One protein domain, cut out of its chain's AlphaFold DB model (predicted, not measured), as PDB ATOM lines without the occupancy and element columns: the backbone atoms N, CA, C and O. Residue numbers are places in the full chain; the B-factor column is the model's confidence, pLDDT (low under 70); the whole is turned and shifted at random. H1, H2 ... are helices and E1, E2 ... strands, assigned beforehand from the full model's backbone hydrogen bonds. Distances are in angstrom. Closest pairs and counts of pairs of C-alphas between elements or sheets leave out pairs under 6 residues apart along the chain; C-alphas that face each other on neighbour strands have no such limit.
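This is residues 81 to 275 of the 276 residues of the protein "Unannotated protein" of freshwater metagenome (UniProt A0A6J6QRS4). Three helices, H2, H6 and H7, form a loose bundle whose centres make a triangle, with H1 packed on H2, and from this body one long helix, H8, sticks out as a free arm. By one end of H2 and H6 lies a small two-stranded sheet, E1 and E2, with H4 beside it, H3 joining E2 to H4, and short H5 apart from the rest among long loops. The printed part has 195 residues with eight named helices and two named strands, in the order E1 H1 H2 E2 H3 H4 H5 H6 H7 H8; the class is mostly helix, and the sheet, of order E1 then E2, is parallel. The whole is loose, with a radius of gyration of the C-alphas of 23.7 A, and elongated, with spans of 82 by 42 by 36 A, the arm making much of the length.

Find C-alpha 81 at (-29.785, -13.768, -32.224), where strand E1, residues 81 to 84, begins. Helix H1 is residues 87 to 93. Then look for C-alpha 104 at (-14.930, 19.349, -30.744); from there H2 runs to residue 129, 37.2 A. Strand E2, residues 133 to 138, measures 17.4 A and is followed at once by H3, residues 139 to 144. H4, residues 146 to 157, measures 16.0 A, and H5 holds residues 172 to 176. H6, residues 195 to 210, measures 23.0 A, and H7, residues 218 to 241, 34.9 A. H8, residues 243 to 273, is the longest helix, 45.2 A, and ends at C-alpha 273 at (20.899, 4.345, 1.717).

Begin at H2, the hub, which touches H1, H6 and H7. With residues 111 to 119 alone it touches H1, at a steep tilt of 57 degrees, opposite ways; the closest C-alphas are those of Ala 91 and Asn 114, 5.1 A apart. H2 touches H6 at a shallow tilt of 33 degrees, only just short of steep, the same way, the C-alphas of Val 119 and Ala 201 being closest at 5.8 A. H2 touches H7 at a tilt of 36 degrees, only just steep, opposite ways, closest at the C-alphas of Leu 123 and Arg 228, 6.6 A. H6 and H7 form a helical hairpin at a shallow tilt of 23 degrees, closest at the C-alphas of Ala 207 and Gln 220, 5.2 A. Look next at E1 and E2, parallel at 26 degrees: N 82 and O 135 are 2.9 A apart and N 137 and O 82 are 2.8 A apart, within hydrogen-bond range. With H1 and H2 between them they make a strand-helix-strand unit, two parallel neighbour strands joined through helices, its crossover right-handed. The closest C-alphas of E2 and H4 are those of Arg 133 and Val 157, 5.1 A. H3 and H4 touch only at the corner, and only just, with 3 pairs of C-alphas within 8 A, the closest those of Leu 142 and Thr 149 at 5.7 A. H5 is apart from H4, but only just, at 8.3 A. H7 and H8 meet only through their link. In each of the eight helices every O i to N i+4 pair is within hydrogen-bond range.

The C-alphas farthest apart are those of Ala 167 and Arg 273, 82.6 A. Residues 236 to 275 stand free, of which 236 to 241 belong to H7 and 243 to 273 to H8; residues 100 to 106 stand free too. Without these stretches the body spans 49 by 36 by 20 A. The printed part has no cut. The links H4 to H5 and H5 to H6 are long, with 14 and 18 residues. Mean pLDDT of the printed part is 90.4, and it is under 70 at residues 93 to 100 and 178 to 184.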
ATOM      1  N   LEU A  81     -28.774 -14.810 -32.066       97.06
ATOM      2  CA  LEU A  81     -29.785 -13.768 -32.224       97.06
ATOM      3  C   LEU A  81     -29.110 -12.396 -32.199       97.06
ATOM      4  O   LEU A  81     -28.605 -11.961 -31.162       97.06
ATOM      5  N   THR A  82     -29.104 -11.708 -33.339       96.94
ATOM      6  CA  THR A  82     -28.444 -10.407 -33.495       96.94
ATOM      7  C   THR A  82     -29.473  -9.290 -33.528       96.94
ATOM      8  O   THR A  82     -30.371  -9.275 -34.364       96.94
ATOM      9  N   THR A  83     -29.325  -8.309 -32.637       95.19
ATOM     10  CA  THR A  83     -30.163  -7.103 -32.662       95.19
ATOM     11  C   THR A  83     -29.531  -6.028 -33.540       95.19
ATOM     12  O   THR A  83     -28.342  -5.731 -33.422       95.19
ATOM     13  N   LEU A  84     -30.335  -5.437 -34.418       95.19
ATOM     14  CA  LEU A  84     -29.932  -4.435 -35.393       95.19
ATOM     15  C   LEU A  84     -30.406  -3.048 -34.962       95.19
ATOM     16  O   LEU A  84     -31.566  -2.844 -34.594       95.19
ATOM     17  N   ARG A  85     -29.491  -2.082 -35.044       92.75
ATOM     18  CA  ARG A  85     -29.756  -0.649 -34.885       92.75
ATOM     19  C   ARG A  85     -28.951   0.134 -35.906       92.75
ATOM     20  O   ARG A  85     -27.808  -0.231 -36.187       92.75
ATOM     21  N   HIS A  86     -29.538   1.222 -36.390       94.12
ATOM     22  CA  HIS A  86     -28.909   2.103 -37.364       94.12
ATOM     23  C   HIS A  86     -27.578   2.677 -36.825       94.12
ATOM     24  O   HIS A  86     -27.509   3.026 -35.636       94.12
ATOM     25  N   PRO A  87     -26.527   2.819 -37.660       93.31
ATOM     26  CA  PRO A  87     -25.212   3.314 -37.235       93.31
ATOM     27  C   PRO A  87     -25.256   4.670 -36.511       93.31
ATOM     28  O   PRO A  87     -24.546   4.866 -35.524       93.31
ATOM     29  N   THR A  88     -26.124   5.591 -36.939       91.81
ATOM     30  CA  THR A  88     -26.260   6.938 -36.336       91.81
ATOM     31  C   THR A  88     -26.694   6.891 -34.869       91.81
ATOM     32  O   THR A  88     -26.201   7.651 -34.035       91.81
ATOM     33  N   VAL A  89     -27.578   5.954 -34.519       85.38
ATOM     34  CA  VAL A  89     -28.070   5.772 -33.148       85.38
ATOM     35  C   VAL A  89     -26.947   5.258 -32.246       85.38
ATOM     36  O   VAL A  89     -26.798   5.699 -31.103       85.38
ATOM     37  N   VAL A  90     -26.114   4.355 -32.768       76.69
ATOM     38  CA  VAL A  90     -24.972   3.787 -32.036       76.69
ATOM     39  C   VAL A  90     -23.860   4.817 -31.848       76.69
ATOM     40  O   VAL A  90     -23.249   4.852 -30.776       76.69
ATOM     41  N   ALA A  91     -23.646   5.689 -32.837       78.31
ATOM     42  CA  ALA A  91     -22.691   6.787 -32.748       78.31
ATOM     43  C   ALA A  91     -22.990   7.709 -31.555       78.31
ATOM     44  O   ALA A  91     -22.098   7.970 -30.751       78.31
ATOM     45  N   LYS A  92     -24.256   8.114 -31.374       70.69
ATOM     46  CA  LYS A  92     -24.664   9.059 -30.318       70.69
ATOM     47  C   LYS A  92     -24.868   8.413 -28.942       70.69
ATOM     48  O   LYS A  92     -24.584   9.044 -27.925       70.69
ATOM     49  N   SER A  93     -25.319   7.154 -28.881       60.16
ATOM     50  CA  SER A  93     -25.614   6.449 -27.616       60.16
ATOM     51  C   SER A  93     -24.411   6.341 -26.666       60.16
ATOM     52  O   SER A  93     -24.600   6.107 -25.473       60.16
ATOM     53  N   ARG A  94     -23.182   6.470 -27.175       56.34
ATOM     54  CA  ARG A  94     -21.939   6.408 -26.386       56.34
ATOM     55  C   ARG A  94     -21.373   7.786 -26.034       56.34
ATOM     56  O   ARG A  94     -20.473   7.872 -25.198       56.34
ATOM     57  N   ASP A  95     -21.914   8.830 -26.648       54.53
ATOM     58  CA  ASP A  95     -21.418  10.200 -26.573       54.53
ATOM     59  C   ASP A  95     -22.184  11.012 -25.513       54.53
ATOM     60  O   ASP A  95     -21.587  11.807 -24.788       54.53
ATOM     61  N   SER A  96     -23.479  10.734 -25.312       52.91
ATOM     62  CA  SER A  96     -24.348  11.515 -24.415       52.91
ATOM     63  C   SER A  96     -24.047  11.391 -22.913       52.91
ATOM     64  O   SER A  96     -24.519  12.222 -22.145       52.91
ATOM     65  N   ALA A  97     -23.290  10.381 -22.473       51.09
ATOM     66  CA  ALA A  97     -22.960  10.177 -21.054       51.09
ATOM     67  C   ALA A  97     -21.526  10.594 -20.672       51.09
ATOM     68  O   ALA A  97     -21.218  10.660 -19.486       51.09
ATOM     69  N   PHE A  98     -20.642  10.845 -21.648       51.72
ATOM     70  CA  PHE A  98     -19.198  10.965 -21.397       51.72
ATOM     71  C   PHE A  98     -18.519  12.188 -22.034       51.72
ATOM     72  O   PHE A  98     -17.318  12.337 -21.842       51.72
ATOM     73  N   LEU A  99     -19.225  13.026 -22.809       57.12
ATOM     74  CA  LEU A  99     -18.586  14.029 -23.686       57.12
ATOM     75  C   LEU A  99     -19.040  15.483 -23.502       57.12
ATOM     76  O   LEU A  99     -18.668  16.323 -24.325       57.12
ATOM     77  N   THR A 100     -19.816  15.807 -22.463       63.22
ATOM     78  CA  THR A 100     -20.248  17.199 -22.220       63.22
ATOM     79  C   THR A 100     -19.070  18.162 -22.047       63.22
ATOM     80  O   THR A 100     -19.184  19.309 -22.466       63.22
ATOM     81  N   ASP A 101     -17.928  17.675 -21.545       74.69
ATOM     82  CA  ASP A 101     -16.749  18.498 -21.229       74.69
ATOM     83  C   ASP A 101     -15.574  18.334 -22.218       74.69
ATOM     84  O   ASP A 101     -14.501  18.900 -22.014       74.69
ATOM     85  N   GLU A 102     -15.735  17.553 -23.291       81.44
ATOM     86  CA  GLU A 102     -14.652  17.280 -24.254       81.44
ATOM     87  C   GLU A 102     -14.546  18.364 -25.346       81.44
ATOM     88  O   GLU A 102     -15.456  19.172 -25.533       81.44
ATOM     89  N   SER A 103     -13.442  18.397 -26.102       85.06
ATOM     90  CA  SER A 103     -13.301  19.313 -27.249       85.06
ATOM     91  C   SER A 103     -14.029  18.807 -28.503       85.06
ATOM     92  O   SER A 103     -14.296  17.608 -28.638       85.06
ATOM     93  N   ASP A 104     -14.311  19.705 -29.455       85.31
ATOM     94  CA  ASP A 104     -14.930  19.349 -30.744       85.31
ATOM     95  C   ASP A 104     -14.103  18.315 -31.521       85.31
ATOM     96  O   ASP A 104     -14.649  17.326 -32.008       85.31
ATOM     97  N   ASP A 105     -12.776  18.460 -31.544       86.31
ATOM     98  CA  ASP A 105     -11.879  17.502 -32.204       86.31
ATOM     99  C   ASP A 105     -11.960  16.095 -31.589       86.31
ATOM    100  O   ASP A 105     -11.871  15.081 -32.291       86.31
ATOM    101  N   VAL A 106     -12.100  16.006 -30.260       86.50
ATOM    102  CA  VAL A 106     -12.239  14.722 -29.559       86.50
ATOM    103  C   VAL A 106     -13.590  14.092 -29.871       86.50
ATOM    104  O   VAL A 106     -13.643  12.883 -30.126       86.50
ATOM    105  N   ARG A 107     -14.662  14.894 -29.898       85.25
ATOM    106  CA  ARG A 107     -15.996  14.443 -30.310       85.25
ATOM    107  C   ARG A 107     -15.975  13.888 -31.730       85.25
ATOM    108  O   ARG A 107     -16.307  12.721 -31.903       85.25
ATOM    109  N   LEU A 108     -15.472  14.646 -32.704       87.50
ATOM    110  CA  LEU A 108     -15.409  14.232 -34.111       87.50
ATOM    111  C   LEU A 108     -14.674  12.894 -34.298       87.50
ATOM    112  O   LEU A 108     -15.177  11.965 -34.939       87.50
ATOM    113  N   ARG A 109     -13.495  12.749 -33.677       89.00
ATOM    114  CA  ARG A 109     -12.713  11.499 -33.719       89.00
ATOM    115  C   ARG A 109     -13.477  10.325 -33.110       89.00
ATOM    116  O   ARG A 109     -13.403   9.213 -33.633       89.00
ATOM    117  N   ARG A 110     -14.197  10.549 -32.009       88.12
ATOM    118  CA  ARG A 110     -15.015   9.519 -31.355       88.12
ATOM    119  C   ARG A 110     -16.228   9.135 -32.184       88.12
ATOM    120  O   ARG A 110     -16.476   7.942 -32.316       88.12
ATOM    121  N   THR A 111     -16.929  10.096 -32.773       90.44
ATOM    122  CA  THR A 111     -18.066   9.842 -33.660       90.44
ATOM    123  C   THR A 111     -17.630   8.999 -34.861       90.44
ATOM    124  O   THR A 111     -18.212   7.940 -35.103       90.44
ATOM    125  N   THR A 112     -16.519   9.366 -35.511       93.31
ATOM    126  CA  THR A 112     -15.914   8.571 -36.597       93.31
ATOM    127  C   THR A 112     -15.552   7.158 -36.130       93.31
ATOM    128  O   THR A 112     -15.941   6.175 -36.759       93.31
ATOM    129  N   ALA A 113     -14.861   7.028 -34.992       92.94
ATOM    130  CA  ALA A 113     -14.480   5.727 -34.443       92.94
ATOM    131  C   ALA A 113     -15.689   4.871 -34.026       92.94
ATOM    132  O   ALA A 113     -15.640   3.646 -34.132       92.94
ATOM    133  N   ASN A 114     -16.778   5.487 -33.557       93.06
ATOM    134  CA  ASN A 114     -17.991   4.779 -33.169       93.06
ATOM    135  C   ASN A 114     -18.704   4.191 -34.391       93.06
ATOM    136  O   ASN A 114     -19.083   3.021 -34.337       93.06
ATOM    137  N   VAL A 115     -18.842   4.965 -35.475       95.94
ATOM    138  CA  VAL A 115     -19.427   4.496 -36.744       95.94
ATOM    139  C   VAL A 115     -18.548   3.420 -37.384       95.94
ATOM    140  O   VAL A 115     -19.053   2.369 -37.764       95.94
ATOM    141  N   ALA A 116     -17.230   3.627 -37.436       97.19
ATOM    142  CA  ALA A 116     -16.292   2.633 -37.958       97.19
ATOM    143  C   ALA A 116     -16.313   1.331 -37.130       97.19
ATOM    144  O   ALA A 116     -16.365   0.231 -37.676       97.19
ATOM    145  N   GLY A 117     -16.377   1.441 -35.801       96.56
ATOM    146  CA  GLY A 117     -16.574   0.289 -34.924       96.56
ATOM    147  C   GLY A 117     -17.908  -0.424 -35.167       96.56
ATOM    148  O   GLY A 117     -17.939  -1.649 -35.192       96.56
ATOM    149  N   TRP A 118     -19.000   0.310 -35.412       96.75
ATOM    150  CA  TRP A 118     -20.284  -0.293 -35.784       96.75
ATOM    151  C   TRP A 118     -20.175  -1.089 -37.089       96.75
ATOM    152  O   TRP A 118     -20.650  -2.224 -37.140       96.75
ATOM    153  N   VAL A 119     -19.510  -0.528 -38.107       98.38
ATOM    154  CA  VAL A 119     -19.255  -1.203 -39.389       98.38
ATOM    155  C   VAL A 119     -18.512  -2.513 -39.152       98.38
ATOM    156  O   VAL A 119     -18.992  -3.574 -39.551       98.38
ATOM    157  N   ASN A 120     -17.384  -2.453 -38.445       98.00
ATOM    158  CA  ASN A 120     -16.550  -3.621 -38.202       98.00
ATOM    159  C   ASN A 120     -17.286  -4.694 -37.388       98.00
ATOM    160  O   ASN A 120     -17.353  -5.841 -37.810       98.00
ATOM    161  N   ASN A 121     -17.914  -4.325 -36.268       96.12
ATOM    162  CA  ASN A 121     -18.626  -5.287 -35.425       96.12
ATOM    163  C   ASN A 121     -19.784  -5.958 -36.172       96.12
ATOM    164  O   ASN A 121     -20.058  -7.132 -35.935       96.12
ATOM    165  N   THR A 122     -20.481  -5.226 -37.046       97.69
ATOM    166  CA  THR A 122     -21.600  -5.769 -37.828       97.69
ATOM    167  C   THR A 122     -21.101  -6.801 -38.835       97.69
ATOM    168  O   THR A 122     -21.656  -7.896 -38.907       97.69
ATOM    169  N   LEU A 123     -20.019  -6.487 -39.554       98.00
ATOM    170  CA  LEU A 123     -19.374  -7.410 -40.492       98.00
ATOM    171  C   LEU A 123     -18.808  -8.646 -39.781       98.00
ATOM    172  O   LEU A 123     -19.024  -9.764 -40.237       98.00
ATOM    173  N   GLU A 124     -18.134  -8.456 -38.645       97.06
ATOM    174  CA  GLU A 124     -17.599  -9.549 -37.827       97.06
ATOM    175  C   GLU A 124     -18.720 -10.430 -37.274       97.06
ATOM    176  O   GLU A 124     -18.629 -11.650 -37.362       97.06
ATOM    177  N   THR A 125     -19.810  -9.841 -36.771       96.50
ATOM    178  CA  THR A 125     -20.976 -10.592 -36.280       96.50
ATOM    179  C   THR A 125     -21.617 -11.407 -37.396       96.50
ATOM    180  O   THR A 125     -21.933 -12.581 -37.204       96.50
ATOM    181  N   GLU A 126     -21.812 -10.817 -38.574       97.50
ATOM    182  CA  GLU A 126     -22.390 -11.551 -39.692       97.50
ATOM    183  C   GLU A 126     -21.476 -12.709 -40.111       97.50
ATOM    184  O   GLU A 126     -21.923 -13.855 -40.097       97.50
ATOM    185  N   LEU A 127     -20.188 -12.449 -40.352       96.19
ATOM    186  CA  LEU A 127     -19.204 -13.466 -40.734       96.19
ATOM    187  C   LEU A 127     -19.111 -14.608 -39.708       96.19
ATOM    188  O   LEU A 127     -19.152 -15.782 -40.072       96.19
ATOM    189  N   ALA A 128     -19.026 -14.262 -38.422       94.44
ATOM    190  CA  ALA A 128     -18.929 -15.177 -37.285       94.44
ATOM    191  C   ALA A 128     -20.098 -16.163 -37.161       94.44
ATOM    192  O   ALA A 128     -19.951 -17.272 -36.624       94.44
ATOM    193  N   THR A 129     -21.282 -15.729 -37.586       96.25
ATOM    194  CA  THR A 129     -22.538 -16.452 -37.365       96.25
ATOM    195  C   THR A 129     -22.953 -17.301 -38.559       96.25
ATOM    196  O   THR A 129     -23.789 -18.186 -38.382       96.25
ATOM    197  N   ARG A 130     -22.334 -17.117 -39.737       95.44
ATOM    198  CA  ARG A 130     -22.563 -17.958 -40.926       95.44
ATOM    199  C   ARG A 130     -22.484 -19.453 -40.575       95.44
ATOM    200  O   ARG A 130     -21.670 -19.881 -39.749       95.44
ATOM    201  N   GLY A 131     -23.353 -20.252 -41.194       93.12
ATOM    202  CA  GLY A 131     -23.400 -21.708 -41.016       93.12
ATOM    203  C   GLY A 131     -23.921 -22.197 -39.656       93.12
ATOM    204  O   GLY A 131     -23.918 -23.399 -39.415       93.12
ATOM    205  N   ALA A 132     -24.349 -21.303 -38.760       94.62
ATOM    206  CA  ALA A 132     -25.199 -21.652 -37.620       94.62
ATOM    207  C   ALA A 132     -26.633 -21.187 -37.871       94.62
ATOM    208  O   ALA A 132     -26.867 -20.284 -38.672       94.62
ATOM    209  N   ARG A 133     -27.576 -21.746 -37.105       97.12
ATOM    210  CA  ARG A 133     -28.911 -21.158 -36.969       97.12
ATOM    211  C   ARG A 133     -28.760 -19.729 -36.452       97.12
ATOM    212  O   ARG A 133     -28.131 -19.502 -35.412       97.12
ATOM    213  N   ARG A 134     -29.295 -18.758 -37.185       97.75
ATOM    214  CA  ARG A 134     -29.174 -17.342 -36.840       97.75
ATOM    215  C   ARG A 134     -30.421 -16.561 -37.216       97.75
ATOM    216  O   ARG A 134     -31.079 -16.875 -38.200       97.75
ATOM    217  N   ALA A 135     -30.708 -15.528 -36.439       98.31
ATOM    218  CA  ALA A 135     -31.773 -14.573 -36.695       98.31
ATOM    219  C   ALA A 135     -31.272 -13.148 -36.471       98.31
ATOM    220  O   ALA A 135     -30.440 -12.885 -35.592       98.31
ATOM    221  N   PHE A 136     -31.828 -12.220 -37.240       98.38
ATOM    222  CA  PHE A 136     -31.596 -10.792 -37.088       98.38
ATOM    223  C   PHE A 136     -32.907 -10.108 -36.715       98.38
ATOM    224  O   PHE A 136     -33.958 -10.393 -37.281       98.38
ATOM    225  N   VAL A 137     -32.851  -9.193 -35.752       97.38
ATOM    226  CA  VAL A 137     -34.025  -8.484 -35.238       97.38
ATOM    227  C   VAL A 137     -33.758  -6.991 -35.241       97.38
ATOM    228  O   VAL A 137     -32.877  -6.513 -34.525       97.38
ATOM    229  N   ARG A 138     -34.546  -6.230 -36.002       95.00
ATOM    230  CA  ARG A 138     -34.574  -4.768 -35.884       95.00
ATOM    231  C   ARG A 138     -35.098  -4.372 -34.511       95.00
ATOM    232  O   ARG A 138     -36.141  -4.846 -34.072       95.00
ATOM    233  N   TYR A 139     -34.385  -3.468 -33.848       91.62
ATOM    234  CA  TYR A 139     -34.829  -2.949 -32.559       91.62
ATOM    235  C   TYR A 139     -36.165  -2.200 -32.660       91.62
ATOM    236  O   TYR A 139     -36.995  -2.325 -31.767       91.62
ATOM    237  N   ASP A 140     -36.387  -1.470 -33.756       89.62
ATOM    238  CA  ASP A 140     -37.636  -0.738 -33.973       89.62
ATOM    239  C   ASP A 140     -38.824  -1.690 -34.190       89.62
ATOM    240  O   ASP A 140     -39.875  -1.472 -33.593       89.62
ATOM    241  N   ASP A 141     -38.642  -2.787 -34.938       92.56
ATOM    242  CA  ASP A 141     -39.662  -3.840 -35.087       92.56
ATOM    243  C   ASP A 141     -39.996  -4.479 -33.736       92.56
ATOM    244  O   ASP A 141     -41.166  -4.666 -33.417       92.56
ATOM    245  N   LEU A 142     -38.976  -4.766 -32.915       91.88
ATOM    246  CA  LEU A 142     -39.173  -5.335 -31.582       91.88
ATOM    247  C   LEU A 142     -40.002  -4.405 -30.686       91.88
ATOM    248  O   LEU A 142     -40.805  -4.886 -29.900       91.88
ATOM    249  N   LEU A 143     -39.810  -3.087 -30.776       90.19
ATOM    250  CA  LEU A 143     -40.601  -2.128 -29.997       90.19
ATOM    251  C   LEU A 143     -42.012  -1.920 -30.555       90.19
ATOM    252  O   LEU A 143     -42.918  -1.609 -29.786       90.19
ATOM    253  N   ALA A 144     -42.193  -2.047 -31.870       89.69
ATOM    254  CA  ALA A 144     -43.481  -1.851 -32.526       89.69
ATOM    255  C   ALA A 144     -44.402  -3.072 -32.387       89.69
ATOM    256  O   ALA A 144     -45.584  -2.921 -32.091       89.69
ATOM    257  N   ASP A 145     -43.858  -4.272 -32.594       91.69
ATOM    258  CA  ASP A 145     -44.561  -5.546 -32.482       91.69
ATOM    259  C   ASP A 145     -43.571  -6.653 -32.095       91.69
ATOM    260  O   ASP A 145     -42.981  -7.360 -32.927       91.69
ATOM    261  N   TRP A 146     -43.378  -6.796 -30.786       93.12
ATOM    262  CA  TRP A 146     -42.456  -7.782 -30.240       93.12
ATOM    263  C   TRP A 146     -42.911  -9.222 -30.484       93.12
ATOM    264  O   TRP A 146     -42.053 -10.093 -30.623       93.12
ATOM    265  N   ARG A 147     -44.226  -9.481 -30.569       94.12
ATOM    266  CA  ARG A 147     -44.774 -10.831 -30.757       94.12
ATOM    267  C   ARG A 147     -44.418 -11.347 -32.139       94.12
ATOM    268  O   ARG A 147     -43.697 -12.334 -32.233       94.12
ATOM    269  N   SER A 148     -44.794 -10.624 -33.196       94.12
ATOM    270  CA  SER A 148     -44.456 -11.012 -34.574       94.12
ATOM    271  C   SER A 148     -42.942 -11.113 -34.783       94.12
ATOM    272  O   SER A 148     -42.446 -12.031 -35.441       94.12
ATOM    273  N   THR A 149     -42.188 -10.192 -34.175       95.31
ATOM    274  CA  THR A 149     -40.724 -10.183 -34.237       95.31
ATOM    275  C   THR A 149     -40.110 -11.430 -33.602       95.31
ATOM    276  O   THR A 149     -39.255 -12.067 -34.225       95.31
ATOM    277  N   LEU A 150     -40.527 -11.791 -32.382       95.06
ATOM    278  CA  LEU A 150     -40.021 -12.981 -31.703       95.06
ATOM    279  C   LEU A 150     -40.539 -14.265 -32.348       95.06
ATOM    280  O   LEU A 150     -39.751 -15.187 -32.491       95.06
ATOM    281  N   THR A 151     -41.780 -14.326 -32.836       95.56
ATOM    282  CA  THR A 151     -42.287 -15.491 -33.580       95.56
ATOM    283  C   THR A 151     -41.396 -15.822 -34.779       95.56
ATOM    284  O   THR A 151     -40.978 -16.970 -34.933       95.56
ATOM    285  N   ARG A 152     -41.038 -14.826 -35.604       96.69
ATOM    286  CA  ARG A 152     -40.128 -15.035 -36.746       96.69
ATOM    287  C   ARG A 152     -38.733 -15.452 -36.286       96.69
ATOM    288  O   ARG A 152     -38.189 -16.429 -36.798       96.69
ATOM    289  N   ALA A 153     -38.152 -14.721 -35.334       96.94
ATOM    290  CA  ALA A 153     -36.802 -15.002 -34.855       96.94
ATOM    291  C   ALA A 153     -36.709 -16.401 -34.225       96.94
ATOM    292  O   ALA A 153     -35.798 -17.154 -34.557       96.94
ATOM    293  N   GLY A 154     -37.676 -16.769 -33.384       96.06
ATOM    294  CA  GLY A 154     -37.793 -18.082 -32.754       96.06
ATOM    295  C   GLY A 154     -37.874 -19.207 -33.777       96.06
ATOM    296  O   GLY A 154     -37.138 -20.179 -33.653       96.06
ATOM    297  N   ALA A 155     -38.653 -19.041 -34.852       96.31
ATOM    298  CA  ALA A 155     -38.693 -20.012 -35.946       96.31
ATOM    299  C   ALA A 155     -37.333 -20.156 -36.662       96.31
ATOM    300  O   ALA A 155     -36.905 -21.272 -36.951       96.31
ATOM    301  N   GLN A 156     -36.623 -19.050 -36.911       97.50
ATOM    302  CA  GLN A 156     -35.308 -19.053 -37.572       97.50
ATOM    303  C   GLN A 156     -34.204 -19.698 -36.718       97.50
ATOM    304  O   GLN A 156     -33.331 -20.385 -37.251       97.50
ATOM    305  N   VAL A 157     -34.228 -19.499 -35.394       96.56
ATOM    306  CA  VAL A 157     -33.260 -20.118 -34.469       96.56
ATOM    307  C   VAL A 157     -33.747 -21.430 -33.845       96.56
ATOM    308  O   VAL A 157     -32.993 -22.052 -33.099       96.56
ATOM    309  N   ALA A 158     -34.968 -21.862 -34.176       94.69
ATOM    310  CA  ALA A 158     -35.693 -22.977 -33.565       94.69
ATOM    311  C   ALA A 158     -35.618 -22.942 -32.027       94.69
ATOM    312  O   ALA A 158     -35.084 -23.840 -31.374       94.69
ATOM    313  N   VAL A 159     -36.122 -21.831 -31.489       91.75
ATOM    314  CA  VAL A 159     -36.334 -21.574 -30.066       91.75
ATOM    315  C   VAL A 159     -37.835 -21.534 -29.822       91.75
ATOM    316  O   VAL A 159     -38.538 -20.730 -30.434       91.75
ATOM    317  N   ASP A 160     -38.293 -22.369 -28.899       89.94
ATOM    318  CA  ASP A 160     -39.639 -22.311 -28.349       89.94
ATOM    319  C   ASP A 160     -39.717 -21.251 -27.243       89.94
ATOM    320  O   ASP A 160     -38.726 -20.962 -26.564       89.94
ATOM    321  N   TYR A 161     -40.890 -20.642 -27.090       90.19
ATOM    322  CA  TYR A 161     -41.177 -19.681 -26.031       90.19
ATOM    323  C   TYR A 161     -42.300 -20.224 -25.154       90.19
ATOM    324  O   TYR A 161     -43.310 -20.695 -25.670       90.19
ATOM    325  N   ASP A 162     -42.161 -20.083 -23.835       87.81
ATOM    326  CA  ASP A 162     -43.217 -20.464 -22.884       87.81
ATOM    327  C   ASP A 162     -44.483 -19.603 -23.035       87.81
ATOM    328  O   ASP A 162     -45.579 -20.001 -22.641       87.81
ATOM    329  N   ALA A 163     -44.327 -18.392 -23.574       85.88
ATOM    330  CA  ALA A 163     -45.421 -17.465 -23.808       85.88
ATOM    331  C   ALA A 163     -46.136 -17.776 -25.128       85.88
ATOM    332  O   ALA A 163     -45.496 -17.916 -26.172       85.88
ATOM    333  N   ASP A 164     -47.469 -17.770 -25.100       86.06
ATOM    334  CA  ASP A 164     -48.266 -17.773 -26.323       86.06
ATOM    335  C   ASP A 164     -48.135 -16.414 -27.028       86.06
ATOM    336  O   ASP A 164     -48.656 -15.387 -26.582       86.06
ATOM    337  N   LEU A 165     -47.398 -16.408 -28.138       87.12
ATOM    338  CA  LEU A 165     -47.169 -15.210 -28.940       87.12
ATOM    339  C   LEU A 165     -48.324 -14.901 -29.910       87.12
ATOM    340  O   LEU A 165     -48.289 -13.860 -30.564       87.12
ATOM    341  N   VAL A 166     -49.337 -15.767 -30.015       83.00
ATOM    342  CA  VAL A 166     -50.432 -15.674 -30.996       83.00
ATOM    343  C   VAL A 166     -51.764 -15.315 -30.345       83.00
ATOM    344  O   VAL A 166     -52.510 -14.520 -30.914       83.00
ATOM    345  N   ALA A 167     -52.067 -15.851 -29.158       75.62
ATOM    346  CA  ALA A 167     -53.372 -15.694 -28.502       75.62
ATOM    347  C   ALA A 167     -53.766 -14.238 -28.181       75.62
ATOM    348  O   ALA A 167     -54.929 -13.968 -27.889       75.62
ATOM    349  N   GLY A 168     -52.835 -13.282 -28.270       73.50
ATOM    350  CA  GLY A 168     -53.108 -11.854 -28.063       73.50
ATOM    351  C   GLY A 168     -53.360 -11.473 -26.601       73.50
ATOM    352  O   GLY A 168     -53.637 -10.308 -26.315       73.50
ATOM    353  N   ASP A 169     -53.230 -12.428 -25.678       85.75
ATOM    354  CA  ASP A 169     -53.331 -12.185 -24.246       85.75
ATOM    355  C   ASP A 169     -52.246 -11.212 -23.780       85.75
ATOM    356  O   ASP A 169     -51.107 -11.209 -24.270       85.75
ATOM    357  N   ARG A 170     -52.605 -10.370 -22.804       88.12
ATOM    358  CA  ARG A 170     -51.675  -9.406 -22.216       88.12
ATOM    359  C   ARG A 170     -50.524 -10.147 -21.541       88.12
ATOM    360  O   ARG A 170     -50.739 -11.003 -20.687       88.12
ATOM    361  N   HIS A 171     -49.305  -9.758 -21.879       89.81
ATOM    362  CA  HIS A 171     -48.068 -10.330 -21.367       89.81
ATOM    363  C   HIS A 171     -47.259  -9.244 -20.636       89.81
ATOM    364  O   HIS A 171     -47.296  -8.089 -21.058       89.81
ATOM    365  N   PRO A 172     -46.458  -9.563 -19.599       90.00
ATOM    366  CA  PRO A 172     -45.625  -8.566 -18.909       90.00
ATOM    367  C   PRO A 172     -44.683  -7.761 -19.823       90.00
ATOM    368  O   PRO A 172     -44.276  -6.654 -19.480       90.00
ATOM    369  N   ILE A 173     -44.345  -8.301 -21.001       89.62
ATOM    370  CA  ILE A 173     -43.536  -7.599 -22.011       89.62
ATOM    371  C   ILE A 173     -44.276  -6.386 -22.597       89.62
ATOM    372  O   ILE A 173     -43.618  -5.399 -22.917       89.62
ATOM    373  N   ASP A 174     -45.610  -6.408 -22.674       88.12
ATOM    374  CA  ASP A 174     -46.405  -5.278 -23.181       88.12
ATOM    375  C   ASP A 174     -46.218  -4.021 -22.326       88.12
ATOM    376  O   ASP A 174     -46.161  -2.911 -22.846       88.12
ATOM    377  N   ASP A 175     -46.073  -4.205 -21.013       86.38
ATOM    378  CA  ASP A 175     -45.846  -3.111 -20.068       86.38
ATOM    379  C   ASP A 175     -44.360  -2.724 -19.986       86.38
ATOM    380  O   ASP A 175     -44.016  -1.584 -19.669       86.38
ATOM    381  N   PHE A 176     -43.463  -3.670 -20.276       85.38
ATOM    382  CA  PHE A 176     -42.019  -3.447 -20.269       85.38
ATOM    383  C   PHE A 176     -41.538  -2.654 -21.492       85.38
ATOM    384  O   PHE A 176     -40.690  -1.764 -21.362       85.38
ATOM    385  N   LEU A 177     -42.044  -2.978 -22.685       81.94
ATOM    386  CA  LEU A 177     -41.640  -2.336 -23.933       81.94
ATOM    387  C   LEU A 177     -42.373  -1.010 -24.108       81.94
ATOM    388  O   LEU A 177     -43.401  -0.910 -24.766       81.94
ATOM    389  N   THR A 178     -41.806   0.043 -23.532       69.88
ATOM    390  CA  THR A 178     -42.294   1.404 -23.748       69.88
ATOM    391  C   THR A 178     -41.581   2.050 -24.935       69.88
ATOM    392  O   THR A 178     -40.377   1.874 -25.142       69.88
ATOM    393  N   THR A 179     -42.291   2.882 -25.703       61.69
ATOM    394  CA  THR A 179     -41.704   3.735 -26.759       61.69
ATOM    395  C   THR A 179     -40.588   4.643 -26.234       61.69
ATOM    396  O   THR A 179     -39.704   5.053 -26.984       61.69
ATOM    397  N   GLU A 180     -40.578   4.914 -24.927       60.66
ATOM    398  CA  GLU A 180     -39.525   5.649 -24.224       60.66
ATOM    399  C   GLU A 180     -38.187   4.902 -24.171       60.66
ATOM    400  O   GLU A 180     -37.188   5.485 -23.756       60.66
ATOM    401  N   LEU A 181     -38.123   3.637 -24.589       62.31
ATOM    402  CA  LEU A 181     -36.863   2.926 -24.791       62.31
ATOM    403  C   LEU A 181     -36.133   3.380 -26.073       62.31
ATOM    404  O   LEU A 181     -34.922   3.177 -26.188       62.31
ATOM    405  N   ASN A 182     -36.820   4.066 -27.000       64.19
ATOM    406  CA  ASN A 182     -36.246   4.624 -28.232       64.19
ATOM    407  C   ASN A 182     -36.085   6.153 -28.159       64.19
ATOM    408  O   ASN A 182     -36.734   6.918 -28.871       64.19
ATOM    409  N   ARG A 183     -35.220   6.625 -27.253       58.34
ATOM    410  CA  ARG A 183     -35.081   8.064 -26.934       58.34
ATOM    411  C   ARG A 183     -34.336   8.883 -27.990       58.34
ATOM    412  O   ARG A 183     -34.248  10.098 -27.853       58.34
ATOM    413  N   SER A 184     -33.759   8.253 -29.011       62.81
ATOM    414  CA  SER A 184     -32.803   8.913 -29.905       62.81
ATOM    415  C   SER A 184     -33.087   8.620 -31.378       62.81
ATOM    416  O   SER A 184     -32.528   7.689 -31.953       62.81
ATOM    417  N   ARG A 185     -33.911   9.467 -32.005       70.94
ATOM    418  CA  ARG A 185     -34.051   9.545 -33.468       70.94
ATOM    419  C   ARG A 185     -32.886  10.354 -34.038       70.94
ATOM    420  O   ARG A 185     -33.009  11.555 -34.238       70.94
ATOM    421  N   VAL A 186     -31.736   9.705 -34.185       84.25
ATOM    422  CA  VAL A 186     -30.510  10.321 -34.718       84.25
ATOM    423  C   VAL A 186     -30.424  10.015 -36.199       84.25
ATOM    424  O   VAL A 186     -30.518   8.851 -36.588       84.25
ATOM    425  N   THR A 187     -30.206  11.034 -37.013       89.25
ATOM    426  CA  THR A 187     -30.039  10.891 -38.461       89.25
ATOM    427  C   THR A 187     -28.597  11.188 -38.864       89.25
ATOM    428  O   THR A 187     -27.771  11.544 -38.022       89.25
ATOM    429  N   TRP A 188     -28.260  11.028 -40.145       93.00
ATOM    430  CA  TRP A 188     -26.941  11.439 -40.633       93.00
ATOM    431  C   TRP A 188     -26.724  12.950 -40.600       93.00
ATOM    432  O   TRP A 188     -25.575  13.373 -40.592       93.00
ATOM    433  N   ASP A 189     -27.788  13.751 -40.509       90.19
ATOM    434  CA  ASP A 189     -27.669  15.204 -40.337       90.19
ATOM    435  C   ASP A 189     -27.109  15.567 -38.947       90.19
ATOM    436  O   ASP A 189     -26.587  16.659 -38.746       90.19
ATOM    437  N   ASP A 190     -27.170  14.630 -37.993       87.81
ATOM    438  CA  ASP A 190     -26.646  14.773 -36.632       87.81
ATOM    439  C   ASP A 190     -25.243  14.158 -36.444       87.81
ATOM    440  O   ASP A 190     -24.713  14.173 -35.329       87.81
ATOM    441  N   VAL A 191     -24.670  13.530 -37.478       89.94
ATOM    442  CA  VAL A 191     -23.467  12.688 -37.371       89.94
ATOM    443  C   VAL A 191     -22.437  13.105 -38.415       89.94
ATOM    444  O   VAL A 191     -22.538  12.742 -39.584       89.94
ATOM    445  N   ASP A 192     -21.411  13.824 -37.962       90.81
ATOM    446  CA  ASP A 192     -20.298  14.256 -38.807       90.81
ATOM    447  C   ASP A 192     -19.247  13.143 -38.953       90.81
ATOM    448  O   ASP A 192     -18.532  12.798 -38.005       90.81
ATOM    449  N   VAL A 193     -19.198  12.540 -40.142       94.06
ATOM    450  CA  VAL A 193     -18.230  11.512 -40.547       94.06
ATOM    451  C   VAL A 193     -17.902  11.650 -42.039       94.06
ATOM    452  O   VAL A 193     -18.717  12.184 -42.796       94.06
ATOM    453  N   PRO A 194     -16.756  11.119 -42.509       95.12
ATOM    454  CA  PRO A 194     -16.449  11.073 -43.938       95.12
ATOM    455  C   PRO A 194     -17.567  10.413 -44.762       95.12
ATOM    456  O   PRO A 194     -18.113   9.386 -44.350       95.12
ATOM    457  N   SER A 195     -17.860  10.970 -45.945       96.06
ATOM    458  CA  SER A 195     -18.895  10.474 -46.871       96.06
ATOM    459  C   SER A 195     -18.750   8.985 -47.155       96.06
ATOM    460  O   SER A 195     -19.712   8.235 -47.026       96.06
ATOM    461  N   ASP A 196     -17.526   8.543 -47.435       96.50
ATOM    462  CA  ASP A 196     -17.246   7.161 -47.812       96.50
ATOM    463  C   ASP A 196     -17.591   6.197 -46.662       96.50
ATOM    464  O   ASP A 196     -18.147   5.122 -46.882       96.50
ATOM    465  N   LEU A 197     -17.321   6.594 -45.410       97.44
ATOM    466  CA  LEU A 197     -17.670   5.791 -44.236       97.44
ATOM    467  C   LEU A 197     -19.190   5.713 -44.049       97.44
ATOM    468  O   LEU A 197     -19.712   4.638 -43.744       97.44
ATOM    469  N   ARG A 198     -19.902   6.827 -44.254       97.25
ATOM    470  CA  ARG A 198     -21.372   6.862 -44.241       97.25
ATOM    471  C   ARG A 198     -21.955   5.939 -45.315       97.25
ATOM    472  O   ARG A 198     -22.853   5.160 -45.015       97.25
ATOM    473  N   GLU A 199     -21.433   5.986 -46.536       97.94
ATOM    474  CA  GLU A 199     -21.897   5.158 -47.656       97.94
ATOM    475  C   GLU A 199     -21.648   3.659 -47.435       97.94
ATOM    476  O   GLU A 199     -22.513   2.830 -47.733       97.94
ATOM    477  N   VAL A 200     -20.485   3.287 -46.885       98.31
ATOM    478  CA  VAL A 200     -20.208   1.904 -46.460       98.31
ATOM    479  C   VAL A 200     -21.187   1.472 -45.368       98.31
ATOM    480  O   VAL A 200     -21.781   0.397 -45.469       98.31
ATOM    481  N   ALA A 201     -21.393   2.306 -44.345       98.38
ATOM    482  CA  ALA A 201     -22.287   1.989 -43.237       98.38
ATOM    483  C   ALA A 201     -23.744   1.793 -43.696       98.38
ATOM    484  O   ALA A 201     -24.396   0.853 -43.249       98.38
ATOM    485  N   GLU A 202     -24.232   2.618 -44.624       98.00
ATOM    486  CA  GLU A 202     -25.584   2.511 -45.190       98.00
ATOM    487  C   GLU A 202     -25.789   1.265 -46.056       98.00
ATOM    488  O   GLU A 202     -26.822   0.595 -45.970       98.00
ATOM    489  N   ARG A 203     -24.789   0.891 -46.863       98.25
ATOM    490  CA  ARG A 203     -24.851  -0.365 -47.627       98.25
ATOM    491  C   ARG A 203     -24.886  -1.579 -46.713       98.25
ATOM    492  O   ARG A 203     -25.680  -2.487 -46.946       98.25
ATOM    493  N   ILE A 204     -24.061  -1.581 -45.665       98.75
ATOM    494  CA  ILE A 204     -24.069  -2.644 -44.655       98.75
ATOM    495  C   ILE A 204     -25.420  -2.677 -43.951       98.75
ATOM    496  O   ILE A 204     -26.009  -3.749 -43.856       98.75
ATOM    497  N   TRP A 205     -25.937  -1.523 -43.517       98.38
ATOM    498  CA  TRP A 205     -27.251  -1.411 -42.888       98.38
ATOM    499  C   TRP A 205     -28.346  -2.005 -43.777       98.38
ATOM    500  O   TRP A 205     -29.099  -2.866 -43.327       98.38
ATOM    501  N   THR A 206     -28.386  -1.623 -45.050       98.50
ATOM    502  CA  THR A 206     -29.349  -2.153 -46.024       98.50
ATOM    503  C   THR A 206     -29.241  -3.676 -46.150       98.50
ATOM    504  O   THR A 206     -30.253  -4.371 -46.050       98.50
ATOM    505  N   ALA A 207     -28.025  -4.207 -46.304       98.62
ATOM    506  CA  ALA A 207     -27.804  -5.642 -46.470       98.62
ATOM    507  C   ALA A 207     -28.190  -6.449 -45.219       98.62
ATOM    508  O   ALA A 207     -28.909  -7.440 -45.336       98.62
ATOM    509  N   VAL A 208     -27.804  -6.016 -44.010       98.44
ATOM    510  CA  VAL A 208     -28.179  -6.737 -42.775       98.44
ATOM    511  C   VAL A 208     -29.670  -6.643 -42.459       98.44
ATOM    512  O   VAL A 208     -30.208  -7.542 -41.822       98.44
ATOM    513  N   ASN A 209     -30.367  -5.602 -42.922       98.38
ATOM    514  CA  ASN A 209     -31.823  -5.531 -42.786       98.38
ATOM    515  C   ASN A 209     -32.537  -6.578 -43.645       98.38
ATOM    516  O   ASN A 209     -33.536  -7.137 -43.201       98.38
ATOM    517  N   ALA A 210     -32.019  -6.888 -44.833       98.25
ATOM    518  CA  ALA A 210     -32.557  -7.973 -45.651       98.25
ATOM    519  C   ALA A 210     -32.353  -9.357 -44.992       98.25
ATOM    520  O   ALA A 210     -33.200 -10.237 -45.142       98.25
ATOM    521  N   LEU A 211     -31.305  -9.518 -44.170       98.50
ATOM    522  CA  LEU A 211     -31.066 -10.743 -43.394       98.50
ATOM    523  C   LEU A 211     -32.090 -10.987 -42.265       98.50
ATOM    524  O   LEU A 211     -32.112 -12.071 -41.692       98.50
ATOM    525  N   VAL A 212     -32.955 -10.018 -41.939       98.19
ATOM    526  CA  VAL A 212     -34.055 -10.218 -40.972       98.19
ATOM    527  C   VAL A 212     -35.053 -11.256 -41.478       98.19
ATOM    528  O   VAL A 212     -35.520 -12.089 -40.703       98.19
ATOM    529  N   GLU A 213     -35.370 -11.222 -42.771       97.25
ATOM    530  CA  GLU A 213     -36.325 -12.152 -43.383       97.25
ATOM    531  C   GLU A 213     -35.627 -13.430 -43.866       97.25
ATOM    532  O   GLU A 213     -36.129 -14.532 -43.644       97.25
ATOM    533  N   ALA A 214     -34.439 -13.292 -44.465       97.56
ATOM    534  CA  ALA A 214     -33.644 -14.402 -44.987       97.56
ATOM    535  C   ALA A 214     -32.207 -14.356 -44.427       97.56
ATOM    536  O   ALA A 214     -31.320 -13.781 -45.062       97.56
ATOM    537  N   PRO A 215     -31.945 -14.967 -43.252       97.69
ATOM    538  CA  PRO A 215     -30.664 -14.838 -42.548       97.69
ATOM    539  C   PRO A 215     -29.438 -15.331 -43.315       97.69
ATOM    540  O   PRO A 215     -28.324 -14.933 -42.988       97.69
ATOM    541  N   ASP A 216     -29.632 -16.168 -44.334       97.00
ATOM    542  CA  ASP A 216     -28.573 -16.742 -45.168       97.00
ATOM    543  C   ASP A 216     -28.701 -16.352 -46.648       97.00
ATOM    544  O   ASP A 216     -28.217 -17.066 -47.527       97.00
ATOM    545  N   ASP A 217     -29.346 -15.216 -46.940       98.38
ATOM    546  CA  ASP A 217     -29.432 -14.684 -48.302       98.38
ATOM    547  C   ASP A 217     -28.030 -14.484 -48.908       98.38
ATOM    548  O   ASP A 217     -27.234 -13.648 -48.465       98.38
ATOM    549  N   ALA A 218     -27.731 -15.264 -49.949       98.25
ATOM    550  CA  ALA A 218     -26.413 -15.304 -50.572       98.25
ATOM    551  C   ALA A 218     -26.022 -13.981 -51.248       98.25
ATOM    552  O   ALA A 218     -24.837 -13.639 -51.287       98.25
ATOM    553  N   GLU A 219     -26.990 -13.223 -51.769       98.50
ATOM    554  CA  GLU A 219     -26.730 -11.933 -52.406       98.50
ATOM    555  C   GLU A 219     -26.326 -10.898 -51.352       98.50
ATOM    556  O   GLU A 219     -25.344 -10.170 -51.531       98.50
ATOM    557  N   GLN A 220     -27.030 -10.864 -50.217       98.56
ATOM    558  CA  GLN A 220     -26.694  -9.954 -49.118       98.56
ATOM    559  C   GLN A 220     -25.358 -10.320 -48.470       98.56
ATOM    560  O   GLN A 220     -24.548  -9.435 -48.200       98.56
ATOM    561  N   VAL A 221     -25.080 -11.615 -48.293       98.50
ATOM    562  CA  VAL A 221     -23.779 -12.097 -47.808       98.50
ATOM    563  C   VAL A 221     -22.643 -11.645 -48.735       98.50
ATOM    564  O   VAL A 221     -21.625 -11.140 -48.261       98.50
ATOM    565  N   ALA A 222     -22.820 -11.746 -50.056       98.44
ATOM    566  CA  ALA A 222     -21.826 -11.268 -51.019       98.44
ATOM    567  C   ALA A 222     -21.634  -9.739 -50.957       98.44
ATOM    568  O   ALA A 222     -20.497  -9.259 -51.002       98.44
ATOM    569  N   ARG A 223     -22.719  -8.966 -50.795       98.50
ATOM    570  CA  ARG A 223     -22.652  -7.504 -50.595       98.50
ATOM    571  C   ARG A 223     -21.874  -7.128 -49.334       98.50
ATOM    572  O   ARG A 223     -21.069  -6.197 -49.373       98.50
ATOM    573  N   LEU A 224     -22.085  -7.848 -48.234       98.69
ATOM    574  CA  LEU A 224     -21.368  -7.626 -46.977       98.69
ATOM    575  C   LEU A 224     -19.883  -7.968 -47.100       98.69
ATOM    576  O   LEU A 224     -19.046  -7.218 -46.601       98.69
ATOM    577  N   GLU A 225     -19.530  -9.030 -47.827       98.44
ATOM    578  CA  GLU A 225     -18.124  -9.351 -48.097       98.44
ATOM    579  C   GLU A 225     -17.443  -8.257 -48.935       98.44
ATOM    580  O   GLU A 225     -16.329  -7.832 -48.624       98.44
ATOM    581  N   GLN A 226     -18.127  -7.728 -49.955       98.31
ATOM    582  CA  GLN A 226     -17.610  -6.604 -50.735       98.31
ATOM    583  C   GLN A 226     -17.403  -5.358 -49.861       98.31
ATOM    584  O   GLN A 226     -16.341  -4.731 -49.921       98.31
ATOM    585  N   ALA A 227     -18.384  -5.021 -49.017       98.38
ATOM    586  CA  ALA A 227     -18.283  -3.904 -48.082       98.38
ATOM    587  C   ALA A 227     -17.137  -4.099 -47.077       98.38
ATOM    588  O   ALA A 227     -16.447  -3.140 -46.735       98.38
ATOM    589  N   ARG A 228     -16.874  -5.341 -46.650       98.31
ATOM    590  CA  ARG A 228     -15.740  -5.684 -45.786       98.31
ATOM    591  C   ARG A 228     -14.398  -5.429 -46.462       98.31
ATOM    592  O   ARG A 228     -13.540  -4.793 -45.855       98.31
ATOM    593  N   VAL A 229     -14.211  -5.870 -47.708       98.12
ATOM    594  CA  VAL A 229     -12.973  -5.611 -48.474       98.12
ATOM    595  C   VAL A 229     -12.720  -4.108 -48.611       98.12
ATOM    596  O   VAL A 229     -11.599  -3.630 -48.413       98.12
ATOM    597  N   GLU A 230     -13.769  -3.348 -48.911       97.94
ATOM    598  CA  GLU A 230     -13.699  -1.895 -49.025       97.94
ATOM    599  C   GLU A 230     -13.367  -1.221 -47.690       97.94
ATOM    600  O   GLU A 230     -12.463  -0.383 -47.626       97.94
ATOM    601  N   TYR A 231     -14.037  -1.632 -46.610       98.44
ATOM    602  CA  TYR A 231     -13.799  -1.121 -45.266       98.44
ATOM    603  C   TYR A 231     -12.371  -1.399 -44.786       98.44
ATOM    604  O   TYR A 231     -11.723  -0.507 -44.241       98.44
ATOM    605  N   VAL A 232     -11.834  -2.595 -45.049       98.31
ATOM    606  CA  VAL A 232     -10.435  -2.939 -44.743       98.31
ATOM    607  C   VAL A 232      -9.482  -1.961 -45.428       98.31
ATOM    608  O   VAL A 232      -8.595  -1.397 -44.782       98.31
ATOM    609  N   ARG A 233      -9.682  -1.699 -46.726       97.88
ATOM    610  CA  ARG A 233      -8.864  -0.734 -47.471       97.88
ATOM    611  C   ARG A 233      -8.991   0.679 -46.894       97.88
ATOM    612  O   ARG A 233      -7.974   1.342 -46.701       97.88
ATOM    613  N   MET A 234     -10.213   1.128 -46.612       97.88
ATOM    614  CA  MET A 234     -10.483   2.435 -46.006       97.88
ATOM    615  C   MET A 234      -9.775   2.581 -44.655       97.88
ATOM    616  O   MET A 234      -9.088   3.576 -44.424       97.88
ATOM    617  N   HIS A 235      -9.876   1.569 -43.794       97.69
ATOM    618  CA  HIS A 235      -9.221   1.547 -42.493       97.69
ATOM    619  C   HIS A 235      -7.693   1.633 -42.624       97.69
ATOM    620  O   HIS A 235      -7.066   2.418 -41.917       97.69
ATOM    621  N   HIS A 236      -7.078   0.896 -43.558       97.50
ATOM    622  CA  HIS A 236      -5.632   0.982 -43.794       97.50
ATOM    623  C   HIS A 236      -5.177   2.376 -44.240       97.50
ATOM    624  O   HIS A 236      -4.162   2.874 -43.752       97.50
ATOM    625  N   LEU A 237      -5.929   3.027 -45.131       97.38
ATOM    626  CA  LEU A 237      -5.627   4.394 -45.562       97.38
ATOM    627  C   LEU A 237      -5.768   5.389 -44.401       97.38
ATOM    628  O   LEU A 237      -4.881   6.217 -44.191       97.38
ATOM    629  N   ALA A 238      -6.831   5.266 -43.602       96.12
ATOM    630  CA  ALA A 238      -7.045   6.096 -42.417       96.12
ATOM    631  C   ALA A 238      -5.941   5.899 -41.361       96.12
ATOM    632  O   ALA A 238      -5.451   6.874 -40.791       96.12
ATOM    633  N   ALA A 239      -5.492   4.659 -41.144       95.62
ATOM    634  CA  ALA A 239      -4.361   4.356 -40.269       95.62
ATOM    635  C   ALA A 239      -3.059   5.005 -40.773       95.62
ATOM    636  O   ALA A 239      -2.288   5.524 -39.968       95.62
ATOM    637  N   GLY A 240      -2.845   5.047 -42.093       96.75
ATOM    638  CA  GLY A 240      -1.731   5.768 -42.712       96.75
ATOM    639  C   GLY A 240      -1.776   7.280 -42.456       96.75
ATOM    640  O   GLY A 240      -0.759   7.872 -42.107       96.75
ATOM    641  N   LEU A 241      -2.957   7.903 -42.545       95.12
ATOM    642  CA  LEU A 241      -3.139   9.328 -42.225       95.12
ATOM    643  C   LEU A 241      -2.888   9.630 -40.740       95.12
ATOM    644  O   LEU A 241      -2.301  10.655 -40.398       95.12
ATOM    645  N   ALA A 242      -3.306   8.727 -39.853       94.44
ATOM    646  CA  ALA A 242      -3.119   8.853 -38.408       94.44
ATOM    647  C   ALA A 242      -1.735   8.386 -37.917       94.44
ATOM    648  O   ALA A 242      -1.483   8.404 -36.707       94.44
ATOM    649  N   PHE A 243      -0.843   7.957 -38.818       94.56
ATOM    650  CA  PHE A 243       0.400   7.270 -38.469       94.56
ATOM    651  C   PHE A 243       1.305   8.115 -37.561       94.56
ATOM    652  O   PHE A 243       1.594   7.705 -36.439       94.56
ATOM    653  N   HIS A 244       1.681   9.327 -37.987       96.56
ATOM    654  CA  HIS A 244       2.578  10.188 -37.201       96.56
ATOM    655  C   HIS A 244       1.956  10.656 -35.877       96.56
ATOM    656  O   HIS A 244       2.661  10.783 -34.879       96.56
ATOM    657  N   GLU A 245       0.638  10.875 -35.832       93.00
ATOM    658  CA  GLU A 245      -0.069  11.206 -34.586       93.00
ATOM    659  C   GLU A 245      -0.009  10.030 -33.594       93.00
ATOM    660  O   GLU A 245       0.217  10.217 -32.396       93.00
ATOM    661  N   THR A 246      -0.174   8.804 -34.093       92.50
ATOM    662  CA  THR A 246      -0.097   7.581 -33.284       92.50
ATOM    663  C   THR A 246       1.326   7.343 -32.780       92.50
ATOM    664  O   THR A 246       1.523   7.115 -31.585       92.50
ATOM    665  N   GLU A 247       2.322   7.477 -33.657       94.88
ATOM    666  CA  GLU A 247       3.738   7.327 -33.319       94.88
ATOM    667  C   GLU A 247       4.188   8.375 -32.288       94.88
ATOM    668  O   GLU A 247       4.828   8.040 -31.288       94.88
ATOM    669  N   ALA A 248       3.793   9.641 -32.461       95.31
ATOM    670  CA  ALA A 248       4.110  10.705 -31.513       95.31
ATOM    671  C   ALA A 248       3.550  10.409 -30.110       95.31
ATOM    672  O   ALA A 248       4.259  10.576 -29.108       95.31
ATOM    673  N   ARG A 249       2.305   9.915 -30.023       93.62
ATOM    674  CA  ARG A 249       1.691   9.490 -28.753       93.62
ATOM    675  C   ARG A 249       2.424   8.305 -28.139       93.62
ATOM    676  O   ARG A 249       2.682   8.313 -26.936       93.62
ATOM    677  N   GLU A 250       2.795   7.311 -28.940       94.25
ATOM    678  CA  GLU A 250       3.544   6.152 -28.462       94.25
ATOM    679  C   GLU A 250       4.910   6.557 -27.892       94.25
ATOM    680  O   GLU A 250       5.259   6.172 -26.772       94.25
ATOM    681  N   ILE A 251       5.665   7.388 -28.614       95.25
ATOM    682  CA  ILE A 251       6.953   7.920 -28.156       95.25
ATOM    683  C   ILE A 251       6.777   8.697 -26.847       95.25
ATOM    684  O   ILE A 251       7.571   8.526 -25.916       95.25
ATOM    685  N   ALA A 252       5.740   9.534 -26.744       95.31
ATOM    686  CA  ALA A 252       5.450  10.293 -25.534       95.31
ATOM    687  C   ALA A 252       5.161   9.373 -24.335       95.31
ATOM    688  O   ALA A 252       5.761   9.554 -23.271       95.31
ATOM    689  N   VAL A 253       4.320   8.349 -24.511       94.75
ATOM    690  CA  VAL A 253       4.011   7.357 -23.467       94.75
ATOM    691  C   VAL A 253       5.267   6.592 -23.053       94.75
ATOM    692  O   VAL A 253       5.562   6.505 -21.859       94.75
ATOM    693  N   ARG A 254       6.063   6.104 -24.014       94.81
ATOM    694  CA  ARG A 254       7.337   5.414 -23.739       94.81
ATOM    695  C   ARG A 254       8.263   6.291 -22.892       94.81
ATOM    696  O   ARG A 254       8.753   5.845 -21.855       94.81
ATOM    697  N   ARG A 255       8.434   7.567 -23.261       94.94
ATOM    698  CA  ARG A 255       9.243   8.533 -22.493       94.94
ATOM    699  C   ARG A 255       8.714   8.737 -21.074       94.94
ATOM    700  O   ARG A 255       9.505   8.723 -20.129       94.94
ATOM    701  N   GLN A 256       7.402   8.901 -20.901       93.94
ATOM    702  CA  GLN A 256       6.784   9.068 -19.581       93.94
ATOM    703  C   GLN A 256       6.994   7.838 -18.687       93.94
ATOM    704  O   GLN A 256       7.354   7.981 -17.516       93.94
ATOM    705  N   VAL A 257       6.830   6.631 -19.237       94.44
ATOM    706  CA  VAL A 257       7.063   5.372 -18.515       94.44
ATOM    707  C   VAL A 257       8.525   5.267 -18.077       94.44
ATOM    708  O   VAL A 257       8.785   5.050 -16.892       94.44
ATOM    709  N   THR A 258       9.481   5.510 -18.979       94.62
ATOM    710  CA  THR A 258      10.917   5.502 -18.650       94.62
ATOM    711  C   THR A 258      11.254   6.507 -17.549       94.62
ATOM    712  O   THR A 258      11.953   6.176 -16.591       94.62
ATOM    713  N   GLN A 259      10.730   7.732 -17.629       94.38
ATOM    714  CA  GLN A 259      10.951   8.745 -16.596       94.38
ATOM    715  C   GLN A 259      10.369   8.325 -15.240       94.38
ATOM    716  O   GLN A 259      11.022   8.505 -14.210       94.38
ATOM    717  N   ARG A 260       9.166   7.740 -15.222       93.44
ATOM    718  CA  ARG A 260       8.518   7.258 -13.995       93.44
ATOM    719  C   ARG A 260       9.303   6.116 -13.349       93.44
ATOM    720  O   ARG A 260       9.492   6.136 -12.134       93.44
ATOM    721  N   LEU A 261       9.790   5.161 -14.146       94.12
ATOM    722  CA  LEU A 261      10.634   4.060 -13.674       94.12
ATOM    723  C   LEU A 261      11.953   4.578 -13.093       94.12
ATOM    724  O   LEU A 261      12.300   4.229 -11.967       94.12
ATOM    725  N   ASN A 262      12.628   5.493 -13.791       94.25
ATOM    726  CA  ASN A 262      13.869   6.104 -13.310       94.25
ATOM    727  C   ASN A 262      13.671   6.875 -11.996       94.25
ATOM    728  O   ASN A 262      14.523   6.810 -11.110       94.25
ATOM    729  N   ARG A 263      12.548   7.590 -11.838       93.06
ATOM    730  CA  ARG A 263      12.204   8.276 -10.580       93.06
ATOM    731  C   ARG A 263      11.991   7.286  -9.436       93.06
ATOM    732  O   ARG A 263      12.609   7.459  -8.390       93.06
ATOM    733  N   LYS A 264      11.188   6.235  -9.647       92.19
ATOM    734  CA  LYS A 264      10.967   5.177  -8.646       92.19
ATOM    735  C   LYS A 264      12.272   4.486  -8.248       92.19
ATOM    736  O   LYS A 264      12.520   4.296  -7.065       92.19
ATOM    737  N   HIS A 265      13.127   4.171  -9.219       93.00
ATOM    738  CA  HIS A 265      14.417   3.535  -8.960       93.00
ATOM    739  C   HIS A 265      15.343   4.433  -8.127       93.00
ATOM    740  O   HIS A 265      15.904   3.987  -7.131       93.00
ATOM    741  N   ARG A 266      15.448   5.726  -8.468       92.69
ATOM    742  CA  ARG A 266      16.226   6.695  -7.675       92.69
ATOM    743  C   ARG A 266      15.682   6.867  -6.257       92.69
ATOM    744  O   ARG A 266      16.477   7.049  -5.344       92.69
ATOM    745  N   GLN A 267      14.363   6.832  -6.075       91.25
ATOM    746  CA  GLN A 267      13.744   6.901  -4.752       91.25
ATOM    747  C   GLN A 267      14.074   5.656  -3.916       91.25
ATOM    748  O   GLN A 267      14.568   5.800  -2.804       91.25
ATOM    749  N   ALA A 268      13.913   4.455  -4.478       91.50
ATOM    750  CA  ALA A 268      14.251   3.205  -3.796       91.50
ATOM    751  C   ALA A 268      15.737   3.138  -3.393       91.50
ATOM    752  O   ALA A 268      16.067   2.709  -2.291       91.50
ATOM    753  N   LEU A 269      16.644   3.622  -4.253       91.19
ATOM    754  CA  LEU A 269      18.074   3.714  -3.931       91.19
ATOM    755  C   LEU A 269      18.375   4.696  -2.788       91.19
ATOM    756  O   LEU A 269      19.331   4.476  -2.049       91.19
ATOM    757  N   ARG A 270      17.598   5.778  -2.644       90.19
ATOM    758  CA  ARG A 270      17.728   6.710  -1.511       90.19
ATOM    759  C   ARG A 270      17.225   6.068  -0.221       90.19
ATOM    760  O   ARG A 270      17.965   6.034   0.748       90.19
ATOM    761  N   GLU A 271      16.046   5.451  -0.249       90.25
ATOM    762  CA  GLU A 271      15.460   4.766   0.914       90.25
ATOM    763  C   GLU A 271      16.336   3.614   1.436       90.25
ATOM    764  O   GLU A 271      16.384   3.378   2.640       90.25
ATOM    765  N   LEU A 272      17.054   2.905   0.555       87.88
ATOM    766  CA  LEU A 272      18.029   1.883   0.956       87.88
ATOM    767  C   LEU A 272      19.286   2.478   1.601       87.88
ATOM    768  O   LEU A 272      19.826   1.879   2.524       87.88
ATOM    769  N   ARG A 273      19.750   3.642   1.126       83.94
ATOM    770  CA  ARG A 273      20.899   4.345   1.717       83.94
ATOM    771  C   ARG A 273      20.569   4.937   3.079       83.94
ATOM    772  O   ARG A 273      21.410   4.871   3.957       83.94
ATOM    773  N   ASP A 274      19.357   5.450   3.260       85.12
ATOM    774  CA  ASP A 274      18.920   6.055   4.525       85.12
ATOM    775  C   ASP A 274      18.625   5.004   5.622       85.12
ATOM    776  O   ASP A 274      18.426   5.358   6.782       85.12
ATOM    777  N   ARG A 275      18.579   3.711   5.266       78.00
ATOM    778  CA  ARG A 275      18.390   2.571   6.185       78.00
ATOM    779  C   ARG A 275      19.686   1.833   6.547       78.00
ATOM    780  O   ARG A 275      19.623   0.920   7.370       78.00
TER     781      ARG A 275